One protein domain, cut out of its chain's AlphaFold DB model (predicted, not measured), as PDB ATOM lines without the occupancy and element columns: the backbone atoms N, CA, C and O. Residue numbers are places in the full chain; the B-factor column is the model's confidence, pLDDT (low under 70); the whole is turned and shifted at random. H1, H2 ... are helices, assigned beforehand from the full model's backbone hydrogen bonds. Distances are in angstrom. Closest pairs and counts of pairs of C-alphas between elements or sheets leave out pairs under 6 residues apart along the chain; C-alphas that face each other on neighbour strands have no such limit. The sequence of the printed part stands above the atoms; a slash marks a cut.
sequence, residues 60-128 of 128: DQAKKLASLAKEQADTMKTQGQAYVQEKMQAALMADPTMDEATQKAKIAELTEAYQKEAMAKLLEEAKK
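Overview. This is residues 60 to 128 of the 128 residues of the protein "Urea transporter" of Enterococcus casseliflavus (UniProt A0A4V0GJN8). A long, slender helical hairpin: H2 folds back through a loop into the longest helix, H3, which it crosses slantwise, while short H1 makes a corner with H2 and meets the last part of H3. Residues 93 to 102 stick out at one end. The printed part has 69 residues, with three named helices in the order H1, H2, H3 and no named strand: all helix, loose, radius of gyration of the C-alphas 15.0 A, a rod of 50 by 16 by 16 A.

Along the chain. H1, residues 60 to 71, begins at C-alpha 60 (-34.603, -20.919, 1.070). H2, residues 73 to 94, is 31.4 A long. H3, residues 100 to 127, is 40.4 A long and ends at C-alpha 127 (-28.576, -25.055, -4.076).

Arrangement. H1 touches H3, with residues 122 to 127 of H3 alone; the closest C-alphas, of Leu 65 and Ala 126, are 4.9 A apart. They run opposite ways at a steep tilt of 45 degrees. H1 and H2 meet only through their link. H2 and H3, a helical hairpin, touch, closest at the C-alphas of Val 84 and Leu 110, 5.8 A, opposite ways at a steep tilt of 42 degrees. In H1, H2 and H3 every O i to N i+4 pair is within hydrogen-bond range.

Size, cuts and confidence. The farthest C-alphas, of Asp 60 and Thr 97, are 49.9 A apart. The printed part has no cut, both links are tight, and no printed residue is under pLDDT 70.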
ATOM      1  N   ASP A  60     -35.727 -21.851   0.988       96.31
ATOM      2  CA  ASP A  60     -34.603 -20.919   1.070       96.31
ATOM      3  C   ASP A  60     -33.752 -20.943  -0.204       96.31
ATOM      4  O   ASP A  60     -33.374 -19.880  -0.692       96.31
ATOM      5  N   GLN A  61     -33.552 -22.118  -0.815       97.31
ATOM      6  CA  GLN A  61     -32.885 -22.237  -2.117       97.31
ATOM      7  C   GLN A  61     -33.686 -21.515  -3.214       97.31
ATOM      8  O   GLN A  61     -33.120 -20.762  -4.001       97.31
ATOM      9  N   ALA A  62     -35.016 -21.652  -3.231       97.19
ATOM     10  CA  ALA A  62     -35.875 -20.944  -4.182       97.19
ATOM     11  C   ALA A  62     -35.822 -19.414  -3.997       97.19
ATOM     12  O   ALA A  62     -35.745 -18.669  -4.976       97.19
ATOM     13  N   LYS A  63     -35.809 -18.925  -2.748       98.00
ATOM     14  CA  LYS A  63     -35.619 -17.492  -2.457       98.00
ATOM     15  C   LYS A  63     -34.243 -17.000  -2.899       98.00
ATOM     16  O   LYS A  63     -34.150 -15.929  -3.494       98.00
ATOM     17  N   LYS A  64     -33.191 -17.778  -2.627       98.00
ATOM     18  CA  LYS A  64     -31.820 -17.465  -3.046       98.00
ATOM     19  C   LYS A  64     -31.727 -17.381  -4.567       98.00
ATOM     20  O   LYS A  64     -31.228 -16.383  -5.073       98.00
ATOM     21  N   LEU A  65     -32.299 -18.348  -5.290       97.94
ATOM     22  CA  LEU A  65     -32.386 -18.322  -6.752       97.94
ATOM     23  C   LEU A  65     -33.063 -17.047  -7.260       97.94
ATOM     24  O   LEU A  65     -32.535 -16.386  -8.149       97.94
ATOM     25  N   ALA A  66     -34.209 -16.676  -6.681       97.50
ATOM     26  CA  ALA A  66     -34.927 -15.465  -7.068       97.50
ATOM     27  C   ALA A  66     -34.104 -14.187  -6.818       97.50
ATOM     28  O   ALA A  66     -34.116 -13.283  -7.656       97.50
ATOM     29  N   SER A  67     -33.368 -14.114  -5.700       97.94
ATOM     30  CA  SER A  67     -32.465 -12.989  -5.410       97.94
ATOM     31  C   SER A  67     -31.322 -12.925  -6.416       97.94
ATOM     32  O   SER A  67     -31.133 -11.895  -7.056       97.94
ATOM     33  N   LEU A  68     -30.629 -14.047  -6.633       97.44
ATOM     34  CA  LEU A  68     -29.516 -14.139  -7.573       97.44
ATOM     35  C   LEU A  68     -29.951 -13.781  -8.997       97.44
ATOM     36  O   LEU A  68     -29.271 -13.011  -9.667       97.44
ATOM     37  N   ALA A  69     -31.104 -14.276  -9.453       95.94
ATOM     38  CA  ALA A  69     -31.642 -13.942 -10.768       95.94
ATOM     39  C   ALA A  69     -31.924 -12.439 -10.908       95.94
ATOM     40  O   ALA A  69     -31.658 -11.856 -11.956       95.94
ATOM     41  N   LYS A  70     -32.431 -11.795  -9.849       96.75
ATOM     42  CA  LYS A  70     -32.675 -10.349  -9.840       96.75
ATOM     43  C   LYS A  70     -31.372  -9.549  -9.829       96.75
ATOM     44  O   LYS A  70     -31.253  -8.583 -10.573       96.75
ATOM     45  N   GLU A  71     -30.412  -9.947  -9.002       96.81
ATOM     46  CA  GLU A  71     -29.107  -9.289  -8.868       96.81
ATOM     47  C   GLU A  71     -28.269  -9.415 -10.143       96.81
ATOM     48  O   GLU A  71     -27.575  -8.478 -10.526       96.81
ATOM     49  N   GLN A  72     -28.357 -10.560 -10.820       95.06
ATOM     50  CA  GLN A  72     -27.580 -10.854 -12.021       95.06
ATOM     51  C   GLN A  72     -28.306 -10.494 -13.321       95.06
ATOM     52  O   GLN A  72     -27.724 -10.679 -14.383       95.06
ATOM     53  N   ALA A  73     -29.537  -9.975 -13.283       93.38
ATOM     54  CA  ALA A  73     -30.344  -9.734 -14.485       93.38
ATOM     55  C   ALA A  73     -29.625  -8.855 -15.527       93.38
ATOM     56  O   ALA A  73     -29.528  -9.226 -16.701       93.38
ATOM     57  N   ASP A  74     -29.073  -7.719 -15.094       94.88
ATOM     58  CA  ASP A  74     -28.353  -6.799 -15.980       94.88
ATOM     59  C   ASP A  74     -27.029  -7.402 -16.461       94.88
ATOM     60  O   ASP A  74     -26.734  -7.382 -17.659       94.88
ATOM     61  N   THR A  75     -26.267  -8.022 -15.554       94.69
ATOM     62  CA  THR A  75     -25.016  -8.722 -15.885       94.69
ATOM     63  C   THR A  75     -25.251  -9.808 -16.929       94.69
ATOM     64  O   THR A  75     -24.539  -9.871 -17.930       94.69
ATOM     65  N   MET A  76     -26.285 -10.632 -16.742       94.00
ATOM     66  CA  MET A  76     -26.652 -11.706 -17.657       94.00
ATOM     67  C   MET A  76     -27.055 -11.169 -19.023       94.00
ATOM     68  O   MET A  76     -26.701 -11.780 -20.029       94.00
ATOM     69  N   LYS A  77     -27.755 -10.031 -19.082       92.94
ATOM     70  CA  LYS A  77     -28.107  -9.380 -20.345       92.94
ATOM     71  C   LYS A  77     -26.857  -8.927 -21.097       92.94
ATOM     72  O   LYS A  77     -26.710  -9.256 -22.272       92.94
ATOM     73  N   THR A  78     -25.947  -8.217 -20.431       95.94
ATOM     74  CA  THR A  78     -24.707  -7.729 -21.054       95.94
ATOM     75  C   THR A  78     -23.808  -8.881 -21.497       95.94
ATOM     76  O   THR A  78     -23.348  -8.903 -22.637       95.94
ATOM     77  N   GLN A  79     -23.591  -9.869 -20.627       95.19
ATOM     78  CA  GLN A  79     -22.778 -11.043 -20.943       95.19
ATOM     79  C   GLN A  79     -23.410 -11.896 -22.046       95.19
ATOM     80  O   GLN A  79     -22.698 -12.363 -22.929       95.19
ATOM     81  N   GLY A  80     -24.738 -12.038 -22.060       95.38
ATOM     82  CA  GLY A  80     -25.451 -12.758 -23.113       95.38
ATOM     83  C   GLY A  80     -25.318 -12.087 -24.477       95.38
ATOM     84  O   GLY A  80     -25.058 -12.761 -25.469       95.38
ATOM     85  N   GLN A  81     -25.417 -10.756 -24.537       94.94
ATOM     86  CA  GLN A  81     -25.180 -10.004 -25.774       94.94
ATOM     87  C   GLN A  81     -23.747 -10.182 -26.282       94.94
ATOM     88  O   GLN A  81     -23.555 -10.471 -27.464       94.94
ATOM     89  N   ALA A  82     -22.755 -10.063 -25.394       96.62
ATOM     90  CA  ALA A  82     -21.352 -10.272 -25.744       96.62
ATOM     91  C   ALA A  82     -21.098 -11.705 -26.242       96.62
ATOM     92  O   ALA A  82     -20.479 -11.889 -27.287       96.62
ATOM     93  N   TYR A  83     -21.649 -12.707 -25.549       96.38
ATOM     94  CA  TYR A  83     -21.544 -14.118 -25.919       96.38
ATOM     95  C   TYR A  83     -22.125 -14.389 -27.311       96.38
ATOM     96  O   TYR A  83     -21.464 -14.990 -28.157       96.38
ATOM     97  N   VAL A  84     -23.349 -13.920 -27.577       95.81
ATOM     98  CA  VAL A  84     -23.999 -14.100 -28.884       95.81
ATOM     99  C   VAL A  84     -23.205 -13.396 -29.980       95.81
ATOM    100  O   VAL A  84     -23.003 -13.979 -31.043       95.81
ATOM    101  N   GLN A  85     -22.718 -12.179 -29.732       95.00
ATOM    102  CA  GLN A  85     -21.924 -11.433 -30.704       95.00
ATOM    103  C   GLN A  85     -20.607 -12.147 -31.035       95.00
ATOM    104  O   GLN A  85     -20.288 -12.309 -32.211       95.00
ATOM    105  N   GLU A  86     -19.867 -12.609 -30.027       96.19
ATOM    106  CA  GLU A  86     -18.609 -13.340 -30.209       96.19
ATOM    107  C   GLU A  86     -18.831 -14.639 -30.998       96.19
ATOM    108  O   GLU A  86     -18.156 -14.900 -31.997       96.19
ATOM    109  N   LYS A  87     -19.828 -15.437 -30.599       95.06
ATOM    110  CA  LYS A  87     -20.152 -16.705 -31.264       95.06
ATOM    111  C   LYS A  87     -20.683 -16.502 -32.682       95.06
ATOM    112  O   LYS A  87     -20.359 -17.297 -33.561       95.06
ATOM    113  N   MET A  88     -21.445 -15.437 -32.923       93.56
ATOM    114  CA  MET A  88     -21.909 -15.083 -34.262       93.56
ATOM    115  C   MET A  88     -20.749 -14.656 -35.167       93.56
ATOM    116  O   MET A  88     -20.676 -15.102 -36.306       93.56
ATOM    117  N   GLN A  89     -19.809 -13.844 -34.672       93.19
ATOM    118  CA  GLN A  89     -18.625 -13.461 -35.450       93.19
ATOM    119  C   GLN A  89     -17.794 -14.684 -35.848       93.19
ATOM    120  O   GLN A  89     -17.416 -14.810 -37.010       93.19
ATOM    121  N   ALA A  90     -17.567 -15.614 -34.917       94.12
ATOM    122  CA  ALA A  90     -16.879 -16.866 -35.218       94.12
ATOM    123  C   ALA A  90     -17.630 -17.702 -36.272       94.12
ATOM    124  O   ALA A  90     -17.008 -18.257 -37.177       94.12
ATOM    125  N   ALA A  91     -18.964 -17.757 -36.191       92.19
ATOM    126  CA  ALA A  91     -19.788 -18.470 -37.164       92.19
ATOM    127  C   ALA A  91     -19.729 -17.829 -38.562       92.19
ATOM    128  O   ALA A  91     -19.604 -18.550 -39.546       92.19
ATOM    129  N   LEU A  92     -19.742 -16.497 -38.658       91.00
ATOM    130  CA  LEU A  92     -19.616 -15.766 -39.927       91.00
ATOM    131  C   LEU A  92     -18.212 -15.861 -40.536       91.00
ATOM    132  O   LEU A  92     -18.068 -15.850 -41.753       91.00
ATOM    133  N   MET A  93     -17.163 -15.965 -39.717       92.25
ATOM    134  CA  MET A  93     -15.812 -16.242 -40.223       92.25
ATOM    135  C   MET A  93     -15.704 -17.653 -40.810       92.25
ATOM    136  O   MET A  93     -14.979 -17.854 -41.783       92.25
ATOM    137  N   ALA A  94     -16.410 -18.625 -40.222       92.81
ATOM    138  CA  ALA A  94     -16.451 -20.000 -40.710       92.81
ATOM    139  C   ALA A  94     -17.351 -20.165 -41.947       92.81
ATOM    140  O   ALA A  94     -17.024 -20.951 -42.835       92.81
ATOM    141  N   ASP A  95     -18.449 -19.413 -42.019       90.06
ATOM    142  CA  ASP A  95     -19.367 -19.359 -43.159       90.06
ATOM    143  C   ASP A  95     -19.706 -17.899 -43.521       90.06
ATOM    144  O   ASP A  95     -20.694 -17.336 -43.033       90.06
ATOM    145  N   PRO A  96     -18.906 -17.271 -44.405       84.81
ATOM    146  CA  PRO A  96     -19.118 -15.889 -44.841       84.81
ATOM    147  C   PRO A  96     -20.356 -15.698 -45.724       84.81
ATOM    148  O   PRO A  96     -20.726 -14.564 -46.022       84.81
ATOM    149  N   THR A  97     -20.967 -16.792 -46.189       89.69
ATOM    150  CA  THR A  97     -22.117 -16.784 -47.104       89.69
ATOM    151  C   THR A  97     -23.451 -17.017 -46.399       89.69
ATOM    152  O   THR A  97     -24.487 -17.081 -47.060       89.69
ATOM    153  N   MET A  98     -23.429 -17.115 -45.068       87.44
ATOM    154  CA  MET A  98     -24.600 -17.356 -44.235       87.44
ATOM    155  C   MET A  98     -25.683 -16.293 -44.456       87.44
ATOM    156  O   MET A  98     -25.474 -15.102 -44.202       87.44
ATOM    157  N   ASP A  99     -26.860 -16.736 -44.895       91.62
ATOM    158  CA  ASP A  99     -27.999 -15.857 -45.144       91.62
ATOM    159  C   ASP A  99     -28.628 -15.308 -43.849       91.62
ATOM    160  O   ASP A  99     -28.395 -15.792 -42.735       91.62
ATOM    161  N   GLU A 100     -29.458 -14.270 -43.979       89.75
ATOM    162  CA  GLU A 100     -30.097 -13.626 -42.824       89.75
ATOM    163  C   GLU A 100     -31.007 -14.572 -42.024       89.75
ATOM    164  O   GLU A 100     -31.179 -14.394 -40.814       89.75
ATOM    165  N   ALA A 101     -31.614 -15.563 -42.682       92.00
ATOM    166  CA  ALA A 101     -32.494 -16.525 -42.024       92.00
ATOM    167  C   ALA A 101     -31.691 -17.429 -41.080       92.00
ATOM    168  O   ALA A 101     -32.065 -17.617 -39.918       92.00
ATOM    169  N   THR A 102     -30.545 -17.909 -41.553       92.12
ATOM    170  CA  THR A 102     -29.613 -18.742 -40.799       92.12
ATOM    171  C   THR A 102     -28.978 -17.946 -39.663       92.12
ATOM    172  O   THR A 102     -28.911 -18.441 -38.538       92.12
ATOM    173  N   GLN A 103     -28.625 -16.675 -39.891       90.81
ATOM    174  CA  GLN A 103     -28.130 -15.797 -38.827       90.81
ATOM    175  C   GLN A 103     -29.167 -15.610 -37.709       90.81
ATOM    176  O   GLN A 103     -28.842 -15.761 -36.532       90.81
ATOM    177  N   LYS A 104     -30.435 -15.340 -38.042       93.25
ATOM    178  CA  LYS A 104     -31.504 -15.206 -37.035       93.25
ATOM    179  C   LYS A 104     -31.711 -16.493 -36.237       93.25
ATOM    180  O   LYS A 104     -31.816 -16.427 -35.013       93.25
ATOM    181  N   ALA A 105     -31.728 -17.646 -36.907       94.81
ATOM    182  CA  ALA A 105     -31.827 -18.942 -36.240       94.81
ATOM    183  C   ALA A 105     -30.643 -19.174 -35.286       94.81
ATOM    184  O   ALA A 105     -30.842 -19.575 -34.140       94.81
ATOM    185  N   LYS A 106     -29.425 -18.828 -35.717       93.88
ATOM    186  CA  LYS A 106     -28.214 -18.962 -34.902       93.88
ATOM    187  C   LYS A 106     -28.213 -18.030 -33.690       93.88
ATOM    188  O   LYS A 106     -27.809 -18.448 -32.612       93.88
ATOM    189  N   ILE A 107     -28.702 -16.793 -33.825       94.25
ATOM    190  CA  ILE A 107     -28.875 -15.875 -32.683       94.25
ATOM    191  C   ILE A 107     -29.817 -16.487 -31.649       94.25
ATOM    192  O   ILE A 107     -29.500 -16.461 -30.460       94.25
ATOM    193  N   ALA A 108     -30.952 -17.039 -32.084       95.44
ATOM    194  CA  ALA A 108     -31.914 -17.667 -31.184       95.44
ATOM    195  C   ALA A 108     -31.301 -18.879 -30.462       95.44
ATOM    196  O   ALA A 108     -31.364 -18.945 -29.238       95.44
ATOM    197  N   GLU A 109     -30.628 -19.767 -31.203       95.75
ATOM    198  CA  GLU A 109     -29.922 -20.939 -30.663       95.75
ATOM    199  C   GLU A 109     -28.871 -20.537 -29.615       95.75
ATOM    200  O   GLU A 109     -28.857 -21.060 -28.503       95.75
ATOM    201  N   LEU A 110     -28.011 -19.566 -29.942       95.94
ATOM    202  CA  LEU A 110     -26.951 -19.093 -29.048       95.94
ATOM    203  C   LEU A 110     -27.512 -18.380 -27.813       95.94
ATOM    204  O   LEU A 110     -26.968 -18.524 -26.718       95.94
ATOM    205  N   THR A 111     -28.606 -17.636 -27.979       95.12
ATOM    206  CA  THR A 111     -29.301 -16.978 -26.865       95.12
ATOM    207  C   THR A 111     -29.897 -18.016 -25.920       95.12
ATOM    208  O   THR A 111     -29.709 -17.913 -24.710       95.12
ATOM    209  N   GLU A 112     -30.575 -19.035 -26.451       95.94
ATOM    210  CA  GLU A 112     -31.161 -20.112 -25.652       95.94
ATOM    211  C   GLU A 112     -30.077 -20.924 -24.930       95.94
ATOM    212  O   GLU A 112     -30.207 -21.205 -23.737       95.94
ATOM    213  N   ALA A 113     -28.980 -21.251 -25.620       95.50
ATOM    214  CA  ALA A 113     -27.844 -21.957 -25.033       95.50
ATOM    215  C   ALA A 113     -27.250 -21.179 -23.851       95.50
ATOM    216  O   ALA A 113     -27.075 -21.737 -22.765       95.50
ATOM    217  N   TYR A 114     -27.018 -19.876 -24.031       96.25
ATOM    218  CA  TYR A 114     -26.525 -19.010 -22.966       96.25
ATOM    219  C   TYR A 114     -27.512 -18.917 -21.793       96.25
ATOM    220  O   TYR A 114     -27.111 -19.037 -20.637       96.25
ATOM    221  N   GLN A 115     -28.810 -18.742 -22.068       94.50
ATOM    222  CA  GLN A 115     -29.838 -18.681 -21.026       94.50
ATOM    223  C   GLN A 115     -29.902 -19.972 -20.205       94.50
ATOM    224  O   GLN A 115     -29.973 -19.899 -18.977       94.50
ATOM    225  N   LYS A 116     -29.831 -21.142 -20.856       94.75
ATOM    226  CA  LYS A 116     -29.794 -22.444 -20.174       94.75
ATOM    227  C   LYS A 116     -28.563 -22.573 -19.285       94.75
ATOM    228  O   LYS A 116     -28.704 -22.927 -18.118       94.75
ATOM    229  N   GLU A 117     -27.379 -22.257 -19.804       95.00
ATOM    230  CA  GLU A 117     -26.133 -22.355 -19.036       95.00
ATOM    231  C   GLU A 117     -26.125 -21.392 -17.840       95.00
ATOM    232  O   GLU A 117     -25.760 -21.771 -16.727       95.00
ATOM    233  N   ALA A 118     -26.561 -20.149 -18.049       95.25
ATOM    234  CA  ALA A 118     -26.617 -19.155 -16.990       95.25
ATOM    235  C   ALA A 118     -27.643 -19.534 -15.910       95.25
ATOM    236  O   ALA A 118     -27.324 -19.475 -14.724       95.25
ATOM    237  N   MET A 119     -28.839 -19.993 -16.297       93.94
ATOM    238  CA  MET A 119     -29.848 -20.467 -15.344       93.94
ATOM    239  C   MET A 119     -29.363 -21.696 -14.567       93.94
ATOM    240  O   MET A 119     -29.555 -21.754 -13.357       93.94
ATOM    241  N   ALA A 120     -28.684 -22.641 -15.224       95.19
ATOM    242  CA  ALA A 120     -28.099 -23.800 -14.555       95.19
ATOM    243  C   ALA A 120     -27.064 -23.381 -13.498       95.19
ATOM    244  O   ALA A 120     -27.108 -23.864 -12.370       95.19
ATOM    245  N   LYS A 121     -26.186 -22.417 -13.807       95.50
ATOM    246  CA  LYS A 121     -25.225 -21.874 -12.828       95.50
ATOM    247  C   LYS A 121     -25.916 -21.190 -11.648       95.50
ATOM    248  O   LYS A 121     -25.479 -21.366 -10.514       95.50
ATOM    249  N   LEU A 122     -26.987 -20.434 -11.899       96.00
ATOM    250  CA  LEU A 122     -27.773 -19.813 -10.831       96.00
ATOM    251  C   LEU A 122     -28.475 -20.853  -9.954       96.00
ATOM    252  O   LEU A 122     -28.495 -20.694  -8.736       96.00
ATOM    253  N   LEU A 123     -29.026 -21.912 -10.553       96.19
ATOM    254  CA  LEU A 123     -29.645 -23.028  -9.836       96.19
ATOM    255  C   LEU A 123     -28.633 -23.753  -8.949       96.19
ATOM    256  O   LEU A 123     -28.910 -23.971  -7.772       96.19
ATOM    257  N   GLU A 124     -27.454 -24.069  -9.480       96.12
ATOM    258  CA  GLU A 124     -26.364 -24.673  -8.711       96.12
ATOM    259  C   GLU A 124     -25.930 -23.775  -7.548       96.12
ATOM    260  O   GLU A 124     -25.815 -24.231  -6.413       96.12
ATOM    261  N   GLU A 125     -25.751 -22.473  -7.789       95.88
ATOM    262  CA  GLU A 125     -25.387 -21.524  -6.734       95.88
ATOM    263  C   GLU A 125     -26.492 -21.370  -5.683       95.88
ATOM    264  O   GLU A 125     -26.207 -21.242  -4.493       95.88
ATOM    265  N   ALA A 126     -27.756 -21.416  -6.096       97.00
ATOM    266  CA  ALA A 126     -28.891 -21.366  -5.189       97.00
ATOM    267  C   ALA A 126     -29.014 -22.621  -4.317       97.00
ATOM    268  O   ALA A 126     -29.537 -22.522  -3.208       97.00
ATOM    269  N   LYS A 127     -28.547 -23.779  -4.804       94.88
ATOM    270  CA  LYS A 127     -28.576 -25.055  -4.076       94.88
ATOM    271  C   LYS A 127     -27.454 -25.205  -3.045       94.88
ATOM    272  O   LYS A 127     -27.651 -25.976  -2.105       94.88
ATOM    273  N   LYS A 128     -26.336 -24.488  -3.210       92.12
ATOM    274  CA  LYS A 128     -25.260 -24.376  -2.207       92.12
ATOM    275  C   LYS A 128     -25.736 -23.657  -0.951       92.12
ATOM    276  O   LYS A 128     -25.382 -24.135   0.144       92.12
TER     277      LYS A 128